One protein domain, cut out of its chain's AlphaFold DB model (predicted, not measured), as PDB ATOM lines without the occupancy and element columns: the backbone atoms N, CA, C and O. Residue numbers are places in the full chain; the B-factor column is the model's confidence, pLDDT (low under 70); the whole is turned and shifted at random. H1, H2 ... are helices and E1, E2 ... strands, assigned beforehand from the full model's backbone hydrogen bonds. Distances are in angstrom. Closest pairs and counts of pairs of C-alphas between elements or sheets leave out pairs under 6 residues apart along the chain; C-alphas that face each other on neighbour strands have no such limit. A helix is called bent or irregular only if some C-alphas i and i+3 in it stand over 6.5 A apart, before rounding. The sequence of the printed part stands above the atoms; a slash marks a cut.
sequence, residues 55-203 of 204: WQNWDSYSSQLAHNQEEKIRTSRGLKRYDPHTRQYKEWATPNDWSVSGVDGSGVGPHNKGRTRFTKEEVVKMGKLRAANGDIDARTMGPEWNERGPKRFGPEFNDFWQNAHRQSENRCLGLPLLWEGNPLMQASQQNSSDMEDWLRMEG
ATOM      1  N   TRP A  55      38.412 -26.354  33.387       59.69
ATOM      2  CA  TRP A  55      37.238 -25.482  33.240       59.69
ATOM      3  C   TRP A  55      36.201 -25.574  34.360       59.69
ATOM      4  O   TRP A  55      35.373 -24.673  34.480       59.69
ATOM      5  N   GLN A  56      36.229 -26.636  35.167       58.25
ATOM      6  CA  GLN A  56      35.376 -26.804  36.350       58.25
ATOM      7  C   GLN A  56      36.111 -26.484  37.646       58.25
ATOM      8  O   GLN A  56      35.462 -26.426  38.674       58.25
ATOM      9  N   ASN A  57      37.433 -26.301  37.624       62.84
ATOM     10  CA  ASN A  57      38.232 -26.314  38.842       62.84
ATOM     11  C   ASN A  57      38.023 -25.055  39.697       62.84
ATOM     12  O   ASN A  57      38.317 -23.932  39.283       62.84
ATOM     13  N   TRP A  58      37.490 -25.283  40.890       70.06
ATOM     14  CA  TRP A  58      37.306 -24.322  41.965       70.06
ATOM     15  C   TRP A  58      38.304 -24.543  43.110       70.06
ATOM     16  O   TRP A  58      38.286 -23.787  44.075       70.06
ATOM     17  N   ASP A  59      39.212 -25.519  43.010       59.97
ATOM     18  CA  ASP A  59      40.175 -25.889  44.053       59.97
ATOM     19  C   ASP A  59      41.137 -24.745  44.431       59.97
ATOM     20  O   ASP A  59      41.747 -24.809  45.500       59.97
ATOM     21  N   SER A  60      41.236 -23.655  43.647       56.62
ATOM     22  CA  SER A  60      41.941 -22.440  44.097       56.62
ATOM     23  C   SER A  60      41.306 -21.787  45.332       56.62
ATOM     24  O   SER A  60      41.995 -21.049  46.029       56.62
ATOM     25  N   TYR A  61      40.046 -22.102  45.663       60.25
ATOM     26  CA  TYR A  61      39.389 -21.678  46.908       60.25
ATOM     27  C   TYR A  61      40.030 -22.317  48.148       60.25
ATOM     28  O   TYR A  61      40.194 -21.640  49.163       60.25
ATOM     29  N   SER A  62      40.474 -23.571  48.018       62.75
ATOM     30  CA  SER A  62      40.980 -24.405  49.119       62.75
ATOM     31  C   SER A  62      42.465 -24.201  49.433       62.75
ATOM     32  O   SER A  62      43.009 -24.777  50.374       62.75
ATOM     33  N   SER A  63      43.159 -23.411  48.609       67.38
ATOM     34  CA  SER A  63      44.584 -23.135  48.744       67.38
ATOM     35  C   SER A  63      44.794 -21.637  48.826       67.38
ATOM     36  O   SER A  63      44.766 -20.941  47.811       67.38
ATOM     37  N   GLN A  64      45.087 -21.150  50.030       68.62
ATOM     38  CA  GLN A  64      45.436 -19.750  50.263       68.62
ATOM     39  C   GLN A  64      46.552 -19.280  49.314       68.62
ATOM     40  O   GLN A  64      46.502 -18.184  48.767       68.62
ATOM     41  N   LEU A  65      47.546 -20.136  49.062       68.81
ATOM     42  CA  LEU A  65      48.669 -19.829  48.179       68.81
ATOM     43  C   LEU A  65      48.222 -19.671  46.716       68.81
ATOM     44  O   LEU A  65      48.654 -18.734  46.047       68.81
ATOM     45  N   ALA A  66      47.331 -20.545  46.235       68.25
ATOM     46  CA  ALA A  66      46.776 -20.449  44.884       68.25
ATOM     47  C   ALA A  66      45.855 -19.229  44.740       68.25
ATOM     48  O   ALA A  66      45.962 -18.501  43.756       68.25
ATOM     49  N   HIS A  67      45.015 -18.963  45.744       70.31
ATOM     50  CA  HIS A  67      44.148 -17.789  45.792       70.31
ATOM     51  C   HIS A  67      44.961 -16.488  45.740       70.31
ATOM     52  O   HIS A  67      44.741 -15.650  44.871       70.31
ATOM     53  N   ASN A  68      45.988 -16.365  46.586       72.06
ATOM     54  CA  ASN A  68      46.873 -15.200  46.617       72.06
ATOM     55  C   ASN A  68      47.636 -15.005  45.297       72.06
ATOM     56  O   ASN A  68      47.952 -13.878  44.918       72.06
ATOM     57  N   GLN A  69      47.995 -16.090  44.603       70.88
ATOM     58  CA  GLN A  69      48.602 -15.999  43.272       70.88
ATOM     59  C   GLN A  69      47.595 -15.503  42.233       70.88
ATOM     60  O   GLN A  69      47.940 -14.660  41.407       70.88
ATOM     61  N   GLU A  70      46.356 -15.982  42.294       67.75
ATOM     62  CA  GLU A  70      45.283 -15.558  41.401       67.75
ATOM     63  C   GLU A  70      44.897 -14.090  41.609       67.75
ATOM     64  O   GLU A  70      44.695 -13.381  40.632       67.75
ATOM     65  N   GLU A  71      44.879 -13.594  42.848       70.06
ATOM     66  CA  GLU A  71      44.660 -12.169  43.137       70.06
ATOM     67  C   GLU A  71      45.773 -11.276  42.573       70.06
ATOM     68  O   GLU A  71      45.521 -10.163  42.105       70.06
ATOM     69  N   LYS A  72      47.021 -11.760  42.600       70.81
ATOM     70  CA  LYS A  72      48.185 -11.028  42.077       70.81
ATOM     71  C   LYS A  72      48.216 -10.997  40.551       70.81
ATOM     72  O   LYS A  72      48.712 -10.033  39.966       70.81
ATOM     73  N   ILE A  73      47.712 -12.041  39.897       63.66
ATOM     74  CA  ILE A  73      47.632 -12.114  38.441       63.66
ATOM     75  C   ILE A  73      46.333 -11.434  38.009       63.66
ATOM     76  O   ILE A  73      45.245 -11.935  38.253       63.66
ATOM     77  N   ARG A  74      46.426 -10.300  37.303       53.34
ATOM     78  CA  ARG A  74      45.249  -9.654  36.697       53.34
ATOM     79  C   ARG A  74      44.663 -10.543  35.599       53.34
ATOM     80  O   ARG A  74      44.973 -10.384  34.421       53.34
ATOM     81  N   THR A  75      43.812 -11.485  35.981       57.91
ATOM     82  CA  THR A  75      42.964 -12.225  35.050       57.91
ATOM     83  C   THR A  75      41.754 -11.360  34.698       57.91
ATOM     84  O   THR A  75      41.287 -10.554  35.504       57.91
ATOM     85  N   SER A  76      41.202 -11.520  33.493       52.69
ATOM     86  CA  SER A  76      40.023 -10.760  33.037       52.69
ATOM     87  C   SER A  76      38.762 -11.002  33.882       52.69
ATOM     88  O   SER A  76      37.766 -10.300  33.721       52.69
ATOM     89  N   ARG A  77      38.791 -11.991  34.782       58.97
ATOM     90  CA  ARG A  77      37.653 -12.422  35.602       58.97
ATOM     91  C   ARG A  77      37.827 -12.147  37.087       58.97
ATOM     92  O   ARG A  77      36.848 -12.269  37.820       58.97
ATOM     93  N   GLY A  78      39.031 -11.772  37.524       68.38
ATOM     94  CA  GLY A  78      39.359 -11.671  38.943       68.38
ATOM     95  C   GLY A  78      38.960 -12.946  39.692       68.38
ATOM     96  O   GLY A  78      39.156 -14.051  39.194       68.38
ATOM     97  N   LEU A  79      38.313 -12.782  40.846       71.50
ATOM     98  CA  LEU A  79      37.860 -13.879  41.714       71.50
ATOM     99  C   LEU A  79      36.490 -14.473  41.332       71.50
ATOM    100  O   LEU A  79      35.906 -15.251  42.089       71.50
ATOM    101  N   LYS A  80      35.934 -14.107  40.168       78.06
ATOM    102  CA  LYS A  80      34.640 -14.639  39.721       78.06
ATOM    103  C   LYS A  80      34.755 -16.125  39.384       78.06
ATOM    104  O   LYS A  80      35.758 -16.573  38.823       78.06
ATOM    105  N   ARG A  81      33.696 -16.893  39.654       77.50
ATOM    106  CA  ARG A  81      33.615 -18.328  39.324       77.50
ATOM    107  C   ARG A  81      32.351 -18.688  38.578       77.50
ATOM    108  O   ARG A  81      31.338 -17.996  38.661       77.50
ATOM    109  N   TYR A  82      32.457 -19.774  37.826       78.94
ATOM    110  CA  TYR A  82      31.432 -20.228  36.907       78.94
ATOM    111  C   TYR A  82      30.232 -20.822  37.651       78.94
ATOM    112  O   TYR A  82      30.352 -21.864  38.284       78.94
ATOM    113  N   ASP A  83      29.072 -20.186  37.532       81.56
ATOM    114  CA  ASP A  83      27.784 -20.737  37.947       81.56
ATOM    115  C   ASP A  83      27.306 -21.749  36.886       81.56
ATOM    116  O   ASP A  83      27.040 -21.347  35.745       81.56
ATOM    117  N   PRO A  84      27.179 -23.051  37.209       78.19
ATOM    118  CA  PRO A  84      26.814 -24.071  36.228       78.19
ATOM    119  C   PRO A  84      25.355 -23.967  35.756       78.19
ATOM    120  O   PRO A  84      25.027 -24.472  34.676       78.19
ATOM    121  N   HIS A  85      24.486 -23.295  36.518       83.44
ATOM    122  CA  HIS A  85      23.082 -23.110  36.169       83.44
ATOM    123  C   HIS A  85      22.896 -21.939  35.209       83.44
ATOM    124  O   HIS A  85      22.443 -22.139  34.078       83.44
ATOM    125  N   THR A  86      23.320 -20.734  35.605       80.56
ATOM    126  CA  THR A  86      23.202 -19.545  34.739       80.56
ATOM    127  C   THR A  86      24.242 -19.518  33.632       80.56
ATOM    128  O   THR A  86      24.110 -18.767  32.663       80.56
ATOM    129  N   ARG A  87      25.280 -20.352  33.764       76.44
ATOM    130  CA  ARG A  87      26.421 -20.430  32.860       76.44
ATOM    131  C   ARG A  87      27.151 -19.101  32.784       76.44
ATOM    132  O   ARG A  87      27.488 -18.674  31.689       76.44
ATOM    133  N   GLN A  88      27.363 -18.431  33.908       77.69
ATOM    134  CA  GLN A  88      28.028 -17.128  33.958       77.69
ATOM    135  C   GLN A  88      29.086 -17.103  35.049       77.69
ATOM    136  O   GLN A  88      28.954 -17.790  36.057       77.69
ATOM    137  N   TYR A  89      30.114 -16.281  34.863       78.88
ATOM    138  CA  TYR A  89      31.048 -15.976  35.941       78.88
ATOM    139  C   TYR A  89      30.413 -14.988  36.916       78.88
ATOM    140  O   TYR A  89      30.112 -13.853  36.550       78.88
ATOM    141  N   LYS A  90      30.224 -15.425  38.161       82.56
ATOM    142  CA  LYS A  90      29.628 -14.639  39.243       82.56
ATOM    143  C   LYS A  90      30.623 -14.398  40.367       82.56
ATOM    144  O   LYS A  90      31.575 -15.158  40.534       82.56
ATOM    145  N   GLU A  91      30.392 -13.341  41.135       85.06
ATOM    146  CA  GLU A  91      31.087 -13.129  42.404       85.06
ATOM    147  C   GLU A  91      30.398 -13.924  43.505       85.06
ATOM    148  O   GLU A  91      29.198 -13.768  43.745       85.06
ATOM    149  N   TRP A  92      31.172 -14.772  44.169       82.00
ATOM    150  CA  TRP A  92      30.702 -15.617  45.257       82.00
ATOM    151  C   TRP A  92      30.854 -14.890  46.587       82.00
ATOM    152  O   TRP A  92      31.759 -14.066  46.736       82.00
ATOM    153  N   ALA A  93      29.908 -15.121  47.499       80.44
ATOM    154  CA  ALA A  93      29.825 -14.407  48.770       80.44
ATOM    155  C   ALA A  93      31.070 -14.637  49.621       80.44
ATOM    156  O   ALA A  93      31.701 -13.690  50.085       80.44
ATOM    157  N   THR A  94      31.463 -15.900  49.695       73.31
ATOM    158  CA  THR A  94      32.696 -16.345  50.313       73.31
ATOM    159  C   THR A  94      33.710 -16.567  49.181       73.31
ATOM    160  O   THR A  94      33.575 -17.538  48.440       73.31
ATOM    161  N   PRO A  95      34.679 -15.652  48.962       63.12
ATOM    162  CA  PRO A  95      35.604 -15.707  47.822       63.12
ATOM    163  C   PRO A  95      36.667 -16.801  47.966       63.12
ATOM    164  O   PRO A  95      37.376 -17.105  47.008       63.12
ATOM    165  N   ASN A  96      36.798 -17.358  49.167       64.12
ATOM    166  CA  ASN A  96      37.731 -18.406  49.508       64.12
ATOM    167  C   ASN A  96      37.160 -19.281  50.628       64.12
ATOM    168  O   ASN A  96      36.459 -18.768  51.488       64.12
ATOM    169  N   ASP A  97      37.445 -20.581  50.631       56.41
ATOM    170  CA  ASP A  97      36.953 -21.510  51.661       56.41
ATOM    171  C   ASP A  97      38.081 -22.032  52.569       56.41
ATOM    172  O   ASP A  97      37.860 -22.942  53.361       56.41
ATOM    173  N   TRP A  98      39.266 -21.397  52.523       55.28
ATOM    174  CA  TRP A  98      40.429 -21.737  53.355       55.28
ATOM    175  C   TRP A  98      40.374 -21.196  54.799       55.28
ATOM    176  O   TRP A  98      41.336 -21.396  55.528       55.28
ATOM    177  N   SER A  99      39.314 -20.501  55.230       47.09
ATOM    178  CA  SER A  99      39.220 -19.924  56.594       47.09
ATOM    179  C   SER A  99      37.879 -20.136  57.311       47.09
ATOM    180  O   SER A  99      37.733 -19.767  58.477       47.09
ATOM    181  N   VAL A 100      36.892 -20.743  56.647       46.03
ATOM    182  CA  VAL A 100      35.577 -21.034  57.242       46.03
ATOM    183  C   VAL A 100      35.678 -22.311  58.074       46.03
ATOM    184  O   VAL A 100      36.479 -23.180  57.753       46.03
ATOM    185  N   SER A 101      34.898 -22.394  59.161       40.47
ATOM    186  CA  SER A 101      34.982 -23.432  60.196       40.47
ATOM    187  C   SER A 101      35.435 -24.788  59.667       40.47
ATOM    188  O   SER A 101      34.737 -25.464  58.904       40.47
ATOM    189  N   GLY A 102      36.639 -25.108  60.125       42.22
ATOM    190  CA  GLY A 102      37.463 -26.154  59.604       42.22
ATOM    191  C   GLY A 102      38.470 -25.662  58.580       42.22
ATOM    192  O   GLY A 102      38.248 -25.972  57.438       42.22
ATOM    193  N   VAL A 103      39.569 -24.981  58.942       36.31
ATOM    194  CA  VAL A 103      40.822 -24.964  58.151       36.31
ATOM    195  C   VAL A 103      42.043 -24.550  59.005       36.31
ATOM    196  O   VAL A 103      42.437 -23.398  59.030       36.31
ATOM    197  N   ASP A 104      42.693 -25.535  59.618       30.84
ATOM    198  CA  ASP A 104      44.135 -25.651  59.904       30.84
ATOM    199  C   ASP A 104      44.639 -26.957  59.233       30.84
ATOM    200  O   ASP A 104      45.382 -27.752  59.803       30.84
ATOM    201  N   GLY A 105      44.090 -27.255  58.045       29.77
ATOM    202  CA  GLY A 105      43.853 -28.625  57.556       29.77
ATOM    203  C   GLY A 105      42.473 -29.178  57.949       29.77
ATOM    204  O   GLY A 105      42.152 -30.323  57.647       29.77
ATOM    205  N   SER A 106      41.653 -28.363  58.617       30.45
ATOM    206  CA  SER A 106      40.444 -28.788  59.319       30.45
ATOM    207  C   SER A 106      39.132 -28.631  58.548       30.45
ATOM    208  O   SER A 106      38.089 -28.784  59.174       30.45
ATOM    209  N   GLY A 107      39.143 -28.435  57.220       36.56
ATOM    210  CA  GLY A 107      37.908 -28.465  56.410       36.56
ATOM    211  C   GLY A 107      37.879 -27.581  55.159       36.56
ATOM    212  O   GLY A 107      38.917 -27.310  54.563       36.56
ATOM    213  N   VAL A 108      36.711 -27.118  54.704       42.03
ATOM    214  CA  VAL A 108      35.547 -27.906  54.234       42.03
ATOM    215  C   VAL A 108      35.164 -29.138  55.071       42.03
ATOM    216  O   VAL A 108      35.832 -30.169  55.037       42.03
ATOM    217  N   GLY A 109      34.038 -29.090  55.781       44.38
ATOM    218  CA  GLY A 109      33.457 -30.304  56.354       44.38
ATOM    219  C   GLY A 109      33.097 -31.323  55.255       44.38
ATOM    220  O   GLY A 109      32.857 -30.933  54.110       44.38
ATOM    221  N   PRO A 110      33.007 -32.624  55.576       50.50
ATOM    222  CA  PRO A 110      32.805 -33.667  54.572       50.50
ATOM    223  C   PRO A 110      31.595 -33.368  53.676       50.50
ATOM    224  O   PRO A 110      30.575 -32.858  54.146       50.50
ATOM    225  N   HIS A 111      31.709 -33.699  52.386       62.06
ATOM    226  CA  HIS A 111      30.601 -33.627  51.428       62.06
ATOM    227  C   HIS A 111      30.047 -32.212  51.182       62.06
ATOM    228  O   HIS A 111      28.834 -32.020  51.171       62.06
ATOM    229  N   ASN A 112      30.916 -31.230  50.903       62.34
ATOM    230  CA  ASN A 112      30.540 -29.846  50.551       62.34
ATOM    231  C   ASN A 112      30.109 -28.948  51.732       62.34
ATOM    232  O   ASN A 112      29.494 -27.896  51.521       62.34
ATOM    233  N   LYS A 113      30.397 -29.341  52.977       58.28
ATOM    234  CA  LYS A 113      30.053 -28.551  54.166       58.28
ATOM    235  C   LYS A 113      31.040 -27.388  54.321       58.28
ATOM    236  O   LYS A 113      32.243 -27.593  54.307       58.28
ATOM    237  N   GLY A 114      30.540 -26.159  54.453       58.69
ATOM    238  CA  GLY A 114      31.379 -24.953  54.553       58.69
ATOM    239  C   GLY A 114      31.845 -24.361  53.216       58.69
ATOM    240  O   GLY A 114      32.497 -23.323  53.222       58.69
ATOM    241  N   ARG A 115      31.492 -24.963  52.069       70.75
ATOM    242  CA  ARG A 115      31.752 -24.350  50.755       70.75
ATOM    243  C   ARG A 115      30.732 -23.260  50.456       70.75
ATOM    244  O   ARG A 115      29.560 -23.408  50.808       70.75
ATOM    245  N   THR A 116      31.162 -22.202  49.765       70.38
ATOM    246  CA  THR A 116      30.272 -21.092  49.396       70.38
ATOM    247  C   THR A 116      29.069 -21.592  48.600       70.38
ATOM    248  O   THR A 116      29.194 -22.313  47.606       70.38
ATOM    249  N   ARG A 117      27.875 -21.209  49.054       76.81
ATOM    250  CA  ARG A 117      26.616 -21.594  48.408       76.81
ATOM    251  C   ARG A 117      25.941 -20.450  47.708       76.81
ATOM    252  O   ARG A 117      25.107 -20.700  46.842       76.81
ATOM    253  N   PHE A 118      26.319 -19.218  48.005       84.94
ATOM    254  CA  PHE A 118      25.619 -18.051  47.504       84.94
ATOM    255  C   PHE A 118      26.550 -17.092  46.790       84.94
ATOM    256  O   PHE A 118      27.743 -16.984  47.071       84.94
ATOM    257  N   THR A 119      25.981 -16.377  45.834       88.12
ATOM    258  CA  THR A 119      26.649 -15.239  45.221       88.12
ATOM    259  C   THR A 119      26.597 -14.052  46.178       88.12
ATOM    260  O   THR A 119      25.726 -13.982  47.049       88.12
ATOM    261  N   LYS A 120      27.492 -13.074  46.006       87.94
ATOM    262  CA  LYS A 120      27.427 -11.827  46.790       87.94
ATOM    263  C   LYS A 120      26.058 -11.156  46.675       87.94
ATOM    264  O   LYS A 120      25.503 -10.696  47.665       87.94
ATOM    265  N   GLU A 121      25.505 -11.125  45.463       90.38
ATOM    266  CA  GLU A 121      24.184 -10.548  45.190       90.38
ATOM    267  C   GLU A 121      23.073 -11.267  45.961       90.38
ATOM    268  O   GLU A 121      22.168 -10.624  46.494       90.38
ATOM    269  N   GLU A 122      23.150 -12.595  46.049       91.56
ATOM    270  CA  GLU A 122      22.191 -13.393  46.804       91.56
ATOM    271  C   GLU A 122      22.310 -13.145  48.302       91.56
ATOM    272  O   GLU A 122      21.284 -12.920  48.929       91.56
ATOM    273  N   VAL A 123      23.521 -13.098  48.870       89.25
ATOM    274  CA  VAL A 123      23.733 -12.761  50.292       89.25
ATOM    275  C   VAL A 123      23.184 -11.382  50.630       89.25
ATOM    276  O   VAL A 123      22.439 -11.235  51.598       89.25
ATOM    277  N   VAL A 124      23.444 -10.378  49.789       90.56
ATOM    278  CA  VAL A 124      22.889  -9.028  49.975       90.56
ATOM    279  C   VAL A 124      21.360  -9.046  49.932       90.56
ATOM    280  O   VAL A 124      20.705  -8.385  50.742       90.56
ATOM    281  N   LYS A 125      20.765  -9.788  48.992       92.38
ATOM    282  CA  LYS A 125      19.307  -9.906  48.889       92.38
ATOM    283  C   LYS A 125      18.713 -10.642  50.094       92.38
ATOM    284  O   LYS A 125      17.713 -10.183  50.639       92.38
ATOM    285  N   MET A 126      19.338 -11.732  50.523       90.31
ATOM    286  CA  MET A 126      18.935 -12.517  51.689       90.31
ATOM    287  C   MET A 126      18.979 -11.686  52.967       90.31
ATOM    288  O   MET A 126      17.981 -11.644  53.678       90.31
ATOM    289  N   GLY A 127      20.062 -10.939  53.209       90.44
ATOM    290  CA  GLY A 127      20.166 -10.053  54.371       90.44
ATOM    291  C   GLY A 127      19.058  -8.995  54.415       90.44
ATOM    292  O   GLY A 127      18.470  -8.754  55.467       90.44
ATOM    293  N   LYS A 128      18.688  -8.421  53.261       90.81
ATOM    294  CA  LYS A 128      17.549  -7.488  53.169       90.81
ATOM    295  C   LYS A 128      16.213  -8.159  53.495       90.81
ATOM    296  O   LYS A 128      15.403  -7.569  54.202       90.81
ATOM    297  N   LEU A 129      15.976  -9.365  52.977       90.00
ATOM    298  CA  LEU A 129      14.742 -10.111  53.239       90.00
ATOM    299  C   LEU A 129      14.642 -10.540  54.706       90.00
ATOM    300  O   LEU A 129      13.588 -10.358  55.306       90.00
ATOM    301  N   ARG A 130      15.740 -11.025  55.299       87.94
ATOM    302  CA  ARG A 130      15.825 -11.393  56.720       87.94
ATOM    303  C   ARG A 130      15.504 -10.203  57.620       87.94
ATOM    304  O   ARG A 130      14.668 -10.318  58.508       87.94
ATOM    305  N   ALA A 131      16.106  -9.046  57.341       88.19
ATOM    306  CA  ALA A 131      15.860  -7.823  58.100       88.19
ATOM    307  C   ALA A 131      14.406  -7.326  57.990       88.19
ATOM    308  O   ALA A 131      13.901  -6.719  58.929       88.19
ATOM    309  N   ALA A 132      13.738  -7.570  56.859       87.69
ATOM    310  CA  ALA A 132      12.358  -7.143  56.638       87.69
ATOM    311  C   ALA A 132      11.315  -8.117  57.212       87.69
ATOM    312  O   ALA A 132      10.309  -7.674  57.759       87.69
ATOM    313  N   ASN A 133      11.542  -9.428  57.074       86.12
ATOM    314  CA  ASN A 133      10.502 -10.447  57.247       86.12
ATOM    315  C   ASN A 133      10.825 -11.501  58.319       86.12
ATOM    316  O   ASN A 133       9.990 -12.363  58.579       86.12
ATOM    317  N   GLY A 134      12.021 -11.480  58.913       82.75
ATOM    318  CA  GLY A 134      12.486 -12.490  59.868       82.75
ATOM    319  C   GLY A 134      12.895 -13.812  59.212       82.75
ATOM    320  O   GLY A 134      13.980 -14.302  59.492       82.75
ATOM    321  N   ASP A 135      12.097 -14.340  58.283       82.12
ATOM    322  CA  ASP A 135      12.393 -15.567  57.533       82.12
ATOM    323  C   ASP A 135      12.573 -15.305  56.035       82.12
ATOM    324  O   ASP A 135      11.981 -14.391  55.450       82.12
ATOM    325  N   ILE A 136      13.410 -16.127  55.396       85.25
ATOM    326  CA  ILE A 136      13.694 -16.032  53.963       85.25
ATOM    327  C   ILE A 136      12.889 -17.093  53.213       85.25
ATOM    328  O   ILE A 136      13.223 -18.276  53.234       85.25
ATOM    329  N   ASP A 137      11.872 -16.661  52.467       86.31
ATOM    330  CA  ASP A 137      11.221 -17.521  51.479       86.31
ATOM    331  C   ASP A 137      12.095 -17.627  50.218       86.31
ATOM    332  O   ASP A 137      12.203 -16.684  49.424       86.31
ATOM    333  N   ALA A 138      12.682 -18.807  50.001       85.06
ATOM    334  CA  ALA A 138      13.520 -19.124  48.847       85.06
ATOM    335  C   ALA A 138      12.833 -18.850  47.493       85.06
ATOM    336  O   ALA A 138      13.504 -18.508  46.517       85.06
ATOM    337  N   ARG A 139      11.497 -18.917  47.409       85.56
ATOM    338  CA  ARG A 139      10.744 -18.638  46.169       85.56
ATOM    339  C   ARG A 139      10.813 -17.165  45.762       85.56
ATOM    340  O   ARG A 139      10.697 -16.843  44.581       85.56
ATOM    341  N   THR A 140      11.069 -16.271  46.714       88.50
ATOM    342  CA  THR A 140      11.205 -14.825  46.471       88.50
ATOM    343  C   THR A 140      12.604 -14.429  45.985       88.50
ATOM    344  O   THR A 140      12.831 -13.296  45.537       88.50
ATOM    345  N   MET A 141      13.561 -15.362  46.005       90.00
ATOM    346  CA  MET A 141      14.950 -15.100  45.628       90.00
ATOM    347  C   MET A 141      15.146 -14.889  44.125       90.00
ATOM    348  O   MET A 141      16.054 -14.153  43.734       90.00
ATOM    349  N   GLY A 142      14.230 -15.377  43.289       90.50
ATOM    350  CA  GLY A 142      14.189 -15.091  41.855       90.50
ATOM    351  C   GLY A 142      14.209 -16.351  40.985       90.50
ATOM    352  O   GLY A 142      14.110 -17.463  41.499       90.50
ATOM    353  N   PRO A 143      14.344 -16.201  39.656       91.69
ATOM    354  CA  PRO A 143      14.182 -17.308  38.711       91.69
ATOM    355  C   PRO A 143      15.263 -18.390  38.831       91.69
ATOM    356  O   PRO A 143      15.014 -19.536  38.465       91.69
ATOM    357  N   GLU A 144      16.435 -18.057  39.370       90.69
ATOM    358  CA  GLU A 144      17.551 -18.994  39.568       90.69
ATOM    359  C   GLU A 144      17.424 -19.808  40.870       90.69
ATOM    360  O   GLU A 144      18.311 -20.593  41.205       90.69
ATOM    361  N   TRP A 145      16.323 -19.626  41.604       91.50
ATOM    362  CA  TRP A 145      16.023 -20.294  42.867       91.50
ATOM    363  C   TRP A 145      14.779 -21.175  42.755       91.50
ATOM    364  O   TRP A 145      13.904 -20.970  41.912       91.50
ATOM    365  N   ASN A 146      14.729 -22.201  43.594       88.88
ATOM    366  CA  ASN A 146      13.549 -23.009  43.859       88.88
ATOM    367  C   ASN A 146      13.296 -23.036  45.376       88.88
ATOM    368  O   ASN A 146      13.977 -22.362  46.143       88.88
ATOM    369  N   GLU A 147      12.317 -23.819  45.820       86.25
ATOM    370  CA  GLU A 147      11.989 -23.940  47.248       86.25
ATOM    371  C   GLU A 147      13.113 -24.534  48.114       86.25
ATOM    372  O   GLU A 147      13.065 -24.402  49.329       86.25
ATOM    373  N   ARG A 148      14.122 -25.162  47.498       80.81
ATOM    374  CA  ARG A 148      15.282 -25.774  48.162       80.81
ATOM    375  C   ARG A 148      16.560 -24.937  48.048       80.81
ATOM    376  O   ARG A 148      17.657 -25.435  48.298       80.81
ATOM    377  N   GLY A 149      16.437 -23.686  47.601       85.56
ATOM    378  CA  GLY A 149      17.560 -22.772  47.426       85.56
ATOM    379  C   GLY A 149      17.975 -22.559  45.961       85.56
ATOM    380  O   GLY A 149      17.154 -22.676  45.043       85.56
ATOM    381  N   PRO A 150      19.248 -22.206  45.703       88.50
ATOM    382  CA  PRO A 150      19.709 -21.924  44.351       88.50
ATOM    383  C   PRO A 150      19.708 -23.186  43.476       88.50
ATOM    384  O   PRO A 150      20.308 -24.205  43.821       88.50
ATOM    385  N   LYS A 151      19.121 -23.106  42.277       88.44
ATOM    386  CA  LYS A 151      18.985 -24.244  41.346       88.44
ATOM    387  C   LYS A 151      20.320 -24.864  40.938       88.44
ATOM    388  O   LYS A 151      20.376 -26.054  40.655       88.44
ATOM    389  N   ARG A 152      21.415 -24.095  40.950       85.62
ATOM    390  CA  ARG A 152      22.772 -24.606  40.675       85.62
ATOM    391  C   ARG A 152      23.259 -25.649  41.674       85.62
ATOM    392  O   ARG A 152      24.192 -26.368  41.353       85.62
ATOM    393  N   PHE A 153      22.638 -25.744  42.844       81.75
ATOM    394  CA  PHE A 153      22.899 -26.778  43.840       81.75
ATOM    395  C   PHE A 153      21.931 -27.965  43.721       81.75
ATOM    396  O   PHE A 153      21.942 -28.852  44.565       81.75
ATOM    397  N   GLY A 154      21.100 -28.011  42.677       79.19
ATOM    398  CA  GLY A 154      20.248 -29.158  42.386       79.19
ATOM    399  C   GLY A 154      21.049 -30.424  42.040       79.19
ATOM    400  O   GLY A 154      22.200 -30.334  41.593       79.19
ATOM    401  N   PRO A 155      20.450 -31.619  42.214       78.50
ATOM    402  CA  PRO A 155      21.116 -32.904  41.981       78.50
ATOM    403  C   PRO A 155      21.650 -33.043  40.553       78.50
ATOM    404  O   PRO A 155      22.623 -33.749  40.290       78.50
ATOM    405  N   GLU A 156      21.051 -32.322  39.612       79.38
ATOM    406  CA  GLU A 156      21.456 -32.296  38.224       79.38
ATOM    407  C   GLU A 156      22.830 -31.621  38.000       79.38
ATOM    408  O   GLU A 156      23.402 -31.771  36.919       79.38
ATOM    409  N   PHE A 157      23.374 -30.921  39.000       80.75
ATOM    410  CA  PHE A 157      24.700 -30.296  38.986       80.75
ATOM    411  C   PHE A 157      25.717 -30.988  39.907       80.75
ATOM    412  O   PHE A 157      26.840 -30.502  40.027       80.75
ATOM    413  N   ASN A 158      25.381 -32.132  40.516       78.25
ATOM    414  CA  ASN A 158      26.292 -32.841  41.423       78.25
ATOM    415  C   ASN A 158      27.638 -33.178  40.762       78.25
ATOM    416  O   ASN A 158      28.673 -32.863  41.336       78.25
ATOM    417  N   ASP A 159      27.644 -33.712  39.532       77.88
ATOM    418  CA  ASP A 159      28.892 -34.020  38.803       77.88
ATOM    419  C   ASP A 159      29.771 -32.774  38.616       77.88
ATOM    420  O   ASP A 159      30.990 -32.858  38.745       77.88
ATOM    421  N   PHE A 160      29.173 -31.600  38.378       79.62
ATOM    422  CA  PHE A 160      29.943 -30.359  38.289       79.62
ATOM    423  C   PHE A 160      30.644 -30.062  39.615       79.62
ATOM    424  O   PHE A 160      31.857 -29.882  39.621       79.62
ATOM    425  N   TRP A 161      29.914 -30.058  40.733       79.12
ATOM    426  CA  TRP A 161      30.479 -29.714  42.040       79.12
ATOM    427  C   TRP A 161      31.488 -30.749  42.546       79.12
ATOM    428  O   TRP A 161      32.536 -30.374  43.064       79.12
ATOM    429  N   GLN A 162      31.221 -32.038  42.323       79.81
ATOM    430  CA  GLN A 162      32.133 -33.143  42.635       79.81
ATOM    431  C   GLN A 162      33.484 -32.991  41.942       79.81
ATOM    432  O   GLN A 162      34.519 -33.310  42.521       79.81
ATOM    433  N   ASN A 163      33.479 -32.508  40.697       77.50
ATOM    434  CA  ASN A 163      34.703 -32.254  39.951       77.50
ATOM    435  C   ASN A 163      35.320 -30.896  40.286       77.50
ATOM    436  O   ASN A 163      36.542 -30.778  40.286       77.50
ATOM    437  N   ALA A 164      34.497 -29.890  40.582       77.75
ATOM    438  CA  ALA A 164      34.962 -28.544  40.878       77.75
ATOM    439  C   ALA A 164      35.835 -28.479  42.130       77.75
ATOM    440  O   ALA A 164      36.779 -27.698  42.168       77.75
ATOM    441  N   HIS A 165      35.547 -29.329  43.111       78.00
ATOM    442  CA  HIS A 165      36.272 -29.377  44.375       78.00
ATOM    443  C   HIS A 165      37.030 -30.691  44.586       78.00
ATOM    444  O   HIS A 165      37.275 -31.129  45.710       78.00
ATOM    445  N   ARG A 166      37.342 -31.385  43.494       78.81
ATOM    446  CA  ARG A 166      37.858 -32.747  43.550       78.81
ATOM    447  C   ARG A 166      39.226 -32.829  44.202       78.81
ATOM    448  O   ARG A 166      39.441 -33.704  45.034       78.81
ATOM    449  N   GLN A 167      40.162 -31.960  43.824       77.19
ATOM    450  CA  GLN A 167      41.539 -32.079  44.307       77.19
ATOM    451  C   GLN A 167      41.630 -31.683  45.782       77.19
ATOM    452  O   GLN A 167      42.398 -32.292  46.527       77.19
ATOM    453  N   SER A 168      40.830 -30.701  46.210       75.38
ATOM    454  CA  SER A 168      40.710 -30.316  47.618       75.38
ATOM    455  C   SER A 168      40.118 -31.439  48.468       75.38
ATOM    456  O   SER A 168      40.725 -31.831  49.462       75.38
ATOM    457  N   GLU A 169      39.008 -32.036  48.030       76.81
ATOM    458  CA  GLU A 169      38.392 -33.180  48.710       76.81
ATOM    459  C   GLU A 169      39.349 -34.384  48.770       76.81
ATOM    460  O   GLU A 169      39.545 -34.974  49.831       76.81
ATOM    461  N   ASN A 170      40.010 -34.715  47.656       78.00
ATOM    462  CA  ASN A 170      40.968 -35.820  47.595       78.00
ATOM    463  C   ASN A 170      42.151 -35.589  48.536       78.00
ATOM    464  O   ASN A 170      42.576 -36.518  49.219       78.00
ATOM    465  N   ARG A 171      42.649 -34.350  48.636       77.94
ATOM    466  CA  ARG A 171      43.688 -33.993  49.607       77.94
ATOM    467  C   ARG A 171      43.214 -34.226  51.044       77.94
ATOM    468  O   ARG A 171      43.964 -34.821  51.813       77.94
ATOM    469  N   CYS A 172      42.000 -33.798  51.395       74.19
ATOM    470  CA  CYS A 172      41.426 -34.019  52.728       74.19
ATOM    471  C   CYS A 172      41.262 -35.511  53.058       74.19
ATOM    472  O   CYS A 172      41.468 -35.914  54.199       74.19
ATOM    473  N   LEU A 173      40.925 -36.333  52.062       76.88
ATOM    474  CA  LEU A 173      40.727 -37.778  52.212       76.88
ATOM    475  C   LEU A 173      42.021 -38.607  52.080       76.88
ATOM    476  O   LEU A 173      41.970 -39.827  52.211       76.88
ATOM    477  N   GLY A 174      43.172 -37.984  51.801       79.25
ATOM    478  CA  GLY A 174      44.435 -38.696  51.558       79.25
ATOM    479  C   GLY A 174      44.471 -39.493  50.245       79.25
ATOM    480  O   GLY A 174      45.258 -40.428  50.109       79.25
ATOM    481  N   LEU A 175      43.623 -39.139  49.277       81.19
ATOM    482  CA  LEU A 175      43.529 -39.779  47.966       81.19
ATOM    483  C   LEU A 175      44.437 -39.088  46.928       81.19
ATOM    484  O   LEU A 175      44.713 -37.889  47.030       81.19
ATOM    485  N   PRO A 176      44.873 -39.806  45.872       84.81
ATOM    486  CA  PRO A 176      45.480 -39.204  44.689       84.81
ATOM    487  C   PRO A 176      44.689 -37.995  44.163       84.81
ATOM    488  O   PRO A 176      43.499 -38.097  43.879       84.81
ATOM    489  N   LEU A 177      45.361 -36.854  43.959       77.50
ATOM    490  CA  LEU A 177      44.711 -35.592  43.554       77.50
ATOM    491  C   LEU A 177      43.868 -35.729  42.276       77.50
ATOM    492  O   LEU A 177      42.813 -35.112  42.152       77.50
ATOM    493  N   LEU A 178      44.326 -36.558  41.336       79.12
ATOM    494  CA  LEU A 178      43.678 -36.782  40.042       79.12
ATOM    495  C   LEU A 178      42.687 -37.959  40.037       79.12
ATOM    496  O   LEU A 178      42.201 -38.318  38.966       79.12
ATOM    497  N   TRP A 179      42.377 -38.555  41.196       81.38
ATOM    498  CA  TRP A 179      41.278 -39.521  41.318       81.38
ATOM    499  C   TRP A 179      39.945 -38.859  40.941       81.38
ATOM    500  O   TRP A 179      39.835 -37.636  40.983       81.38
ATOM    501  N   GLU A 180      38.942 -39.655  40.569       81.94
ATOM    502  CA  GLU A 180      37.540 -39.247  40.391       81.94
ATOM    503  C   GLU A 180      36.943 -38.446  41.570       81.94
ATOM    504  O   GLU A 180      37.465 -38.446  42.684       81.94
ATOM    505  N   GLY A 181      35.871 -37.696  41.290       76.81
ATOM    506  CA  GLY A 181      35.201 -36.852  42.282       76.81
ATOM    507  C   GLY A 181      34.486 -37.688  43.332       76.81
ATOM    508  O   GLY A 181      33.917 -38.721  42.997       76.81
ATOM    509  N   ASN A 182      34.473 -37.226  44.586       78.62
ATOM    510  CA  ASN A 182      33.777 -37.917  45.670       78.62
ATOM    511  C   ASN A 182      32.270 -38.028  45.349       78.62
ATOM    512  O   ASN A 182      31.572 -37.013  45.402       78.62
ATOM    513  N   PRO A 183      31.722 -39.227  45.065       78.62
ATOM    514  CA  PRO A 183      30.326 -39.372  44.654       78.62
ATOM    515  C   PRO A 183      29.340 -39.032  45.779       78.62
ATOM    516  O   PRO A 183      28.173 -38.740  45.513       78.62
ATOM    517  N   LEU A 184      29.803 -39.040  47.033       76.06
ATOM    518  CA  LEU A 184      29.014 -38.667  48.205       76.06
ATOM    519  C   LEU A 184      28.920 -37.154  48.394       76.06
ATOM    520  O   LEU A 184      28.134 -36.683  49.211       76.06
ATOM    521  N   MET A 185      29.710 -36.375  47.659       75.38
ATOM    522  CA  MET A 185      29.622 -34.931  47.720       75.38
ATOM    523  C   MET A 185      28.306 -34.474  47.083       75.38
ATOM    524  O   MET A 185      28.097 -34.608  45.872       75.38
ATOM    525  N   GLN A 186      27.428 -33.924  47.923       72.31
ATOM    526  CA  GLN A 186      26.129 -33.417  47.512       72.31
ATOM    527  C   GLN A 186      26.031 -31.921  47.752       72.31
ATOM    528  O   GLN A 186      26.302 -31.390  48.828       72.31
ATOM    529  N   ALA A 187      25.618 -31.237  46.696       72.44
ATOM    530  CA  ALA A 187      25.469 -29.803  46.710       72.44
ATOM    531  C   ALA A 187      24.046 -29.404  47.127       72.44
ATOM    532  O   ALA A 187      23.862 -28.302  47.602       72.44
ATOM    533  N   SER A 188      23.040 -30.268  47.037       75.94
ATOM    534  CA  SER A 188      21.654 -29.912  47.373       75.94
ATOM    535  C   SER A 188      21.376 -29.839  48.872       75.94
ATOM    536  O   SER A 188      22.078 -30.459  49.672       75.94
ATOM    537  N   GLN A 189      20.300 -29.131  49.225       76.06
ATOM    538  CA  GLN A 189      19.653 -29.247  50.531       76.06
ATOM    539  C   GLN A 189      19.226 -30.703  50.769       76.06
ATOM    540  O   GLN A 189      18.536 -31.288  49.930       76.06
ATOM    541  N   GLN A 190      19.644 -31.264  51.899       75.56
ATOM    542  CA  GLN A 190      19.298 -32.589  52.410       75.56
ATOM    543  C   GLN A 190      18.222 -32.498  53.491       75.56
ATOM    544  O   GLN A 190      17.267 -33.270  53.470       75.56
ATOM    545  N   ASN A 191      18.350 -31.527  54.399       77.75
ATOM    546  CA  ASN A 191      17.415 -31.304  55.500       77.75
ATOM    547  C   ASN A 191      16.805 -29.906  55.420       77.75
ATOM    548  O   ASN A 191      17.411 -28.968  54.902       77.75
ATOM    549  N   SER A 192      15.615 -29.731  55.993       75.75
ATOM    550  CA  SER A 192      14.948 -28.424  56.057       75.75
ATOM    551  C   SER A 192      15.797 -27.349  56.751       75.75
ATOM    552  O   SER A 192      15.718 -26.187  56.368       75.75
ATOM    553  N   SER A 193      16.651 -27.735  57.705       77.06
ATOM    554  CA  SER A 193      17.540 -26.830  58.442       77.06
ATOM    555  C   SER A 193      18.759 -26.345  57.657       77.06
ATOM    556  O   SER A 193      19.368 -25.360  58.066       77.06
ATOM    557  N   ASP A 194      19.127 -26.988  56.542       77.31
ATOM    558  CA  ASP A 194      20.399 -26.669  55.882       77.31
ATOM    559  C   ASP A 194      20.444 -25.217  55.386       77.31
ATOM    560  O   ASP A 194      21.497 -24.594  55.426       77.31
ATOM    561  N   MET A 195      19.309 -24.654  54.953       78.00
ATOM    562  CA  MET A 195      19.245 -23.260  54.505       78.00
ATOM    563  C   MET A 195      19.628 -22.294  55.634       78.00
ATOM    564  O   MET A 195      20.442 -21.401  55.417       78.00
ATOM    565  N   GLU A 196      19.108 -22.506  56.844       78.94
ATOM    566  CA  GLU A 196      19.464 -21.718  58.034       78.94
ATOM    567  C   GLU A 196      20.930 -21.926  58.439       78.94
ATOM    568  O   GLU A 196      21.609 -20.981  58.833       78.94
ATOM    569  N   ASP A 197      21.465 -23.141  58.299       77.75
ATOM    570  CA  ASP A 197      22.892 -23.392  58.527       77.75
ATOM    571  C   ASP A 197      23.768 -22.621  57.537       77.75
ATOM    572  O   ASP A 197      24.784 -22.044  57.927       77.75
ATOM    573  N   TRP A 198      23.381 -22.578  56.262       79.06
ATOM    574  CA  TRP A 198      24.118 -21.836  55.242       79.06
ATOM    575  C   TRP A 198      24.059 -20.326  55.482       79.06
ATOM    576  O   TRP A 198      25.079 -19.664  55.324       79.06
ATOM    577  N   LEU A 199      22.908 -19.785  55.896       78.38
ATOM    578  CA  LEU A 199      22.779 -18.366  56.259       78.38
ATOM    579  C   LEU A 199      23.716 -18.000  57.412       78.38
ATOM    580  O   LEU A 199      24.479 -17.042  57.298       78.38
ATOM    581  N   ARG A 200      23.747 -18.834  58.460       78.69
ATOM    582  CA  ARG A 200      24.646 -18.648  59.606       78.69
ATOM    583  C   ARG A 200      26.120 -18.659  59.210       78.69
ATOM    584  O   ARG A 200      26.890 -17.863  59.740       78.69
ATOM    585  N   MET A 201      26.518 -19.530  58.279       74.56
ATOM    586  CA  MET A 201      27.895 -19.562  57.764       74.56
ATOM    587  C   MET A 201      28.287 -18.271  57.033       74.56
ATOM    588  O   MET A 201      29.453 -17.894  57.064       74.56
ATOM    589  N   GLU A 202      27.328 -17.587  56.409       75.75
ATOM    590  CA  GLU A 202      27.550 -16.331  55.678       75.75
ATOM    591  C   GLU A 202      27.296 -15.088  56.557       75.75
ATOM    592  O   GLU A 202      27.346 -13.961  56.067       75.75
ATOM    593  N   GLY A 203      27.031 -15.280  57.858       76.06
ATOM    594  CA  GLY A 203      26.804 -14.200  58.824       76.06
ATOM    595  C   GLY A 203      25.458 -13.483  58.676       76.06
ATOM    596  O   GLY A 203      25.372 -12.302  59.020       76.06
TER     597      GLY A 203
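AT A GLANCE: This is residues 55 to 203 of the 204 residues of an uncharacterized protein of Rhynchosporium agropyri (UniProt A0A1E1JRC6). Short helices are set round long loops, with few contacts from helix to helix: H1, H2 and H6 gather at one end of the longest axis, and H3 and H4 lie at the other. Between these ends lie the small strand hairpin E1 and E2, the irregular helix H5 and, apart from the other named helices, H7; the long link of residues 91 to 119 enters the middle before H3. The printed part has 149 residues, with named elements in the order H1, H2, E1, E2, H3, H4, H5, H6, H7; the sheet E1 - E2 is antiparallel. Its class is mostly helix, though under half of the residues, 62, are in named elements. The whole is compact, with a radius of gyration of the C-alphas of 15.2 A, and spans 45 by 35 by 29 A.

IN THESE COORDINATES: H1 is residues 59 to 62, beginning at C-alpha 59 (40.175, -25.889, 44.053). H2, residues 64 to 72, is 12.3 A long. E1 is residues 81 to 83 and E2 residues 88 to 90. H3, residues 120 to 133, is the longest helix at 19.9 A, from C-alpha 120 at (27.427, -11.827, 46.790). H4 is residues 138 to 141. H5, residues 155 to 164, is 14.6 A long and irregular: C-alphas 156 and 159 are 7.7 A apart. H6 is residues 166 to 172, 9.9 A. H7, residues 194 to 201, is 10.5 A long and ends at C-alpha 201 (27.895, -19.562, 57.764).

HOW THE PARTS SIT: H1 and H2 only just touch, with 3 pairs of C-alphas within 8 A, and only at the corner by their link; the closest are those of Ser 60 and Ala 66, 5.3 A. H1 touches H6, the closest C-alphas being those of Asp 59 and Ser 168, 5.7 A. H1 and H5 are close but not clearly touching, C-alphas 59 and 164 being closest at 6.7 A. H5 and H6 meet only through their link. E1 and E2 form an antiparallel hairpin, with N 81 and O 90 at 2.9 A and N 83 and O 88 at 2.8 A, both within hydrogen-bond range. H3 only just touches H4, with 3 pairs of C-alphas within 8 A, from residues 122 to 126 alone; the closest are those of Lys 125 and Met 141, 7.5 A. H3 and H7 are only just apart, at 8.2 A. Every O i to N i+4 pair is within hydrogen-bond range in H2, H3, H6 and H7, and 4 of 6 are in H5; H1 and H4 are too short for such a pair.

THE WHOLE: The C-alphas farthest apart, those of Ala 132 and Pro 176, are 47.6 A apart. The printed part has no cut. The links E2 to H3, H4 to H5 and H6 to H7 are long. The mean pLDDT of the printed part is 74.0; 38 residues are under 70, among them residues 59 to 66 and 95 to 114.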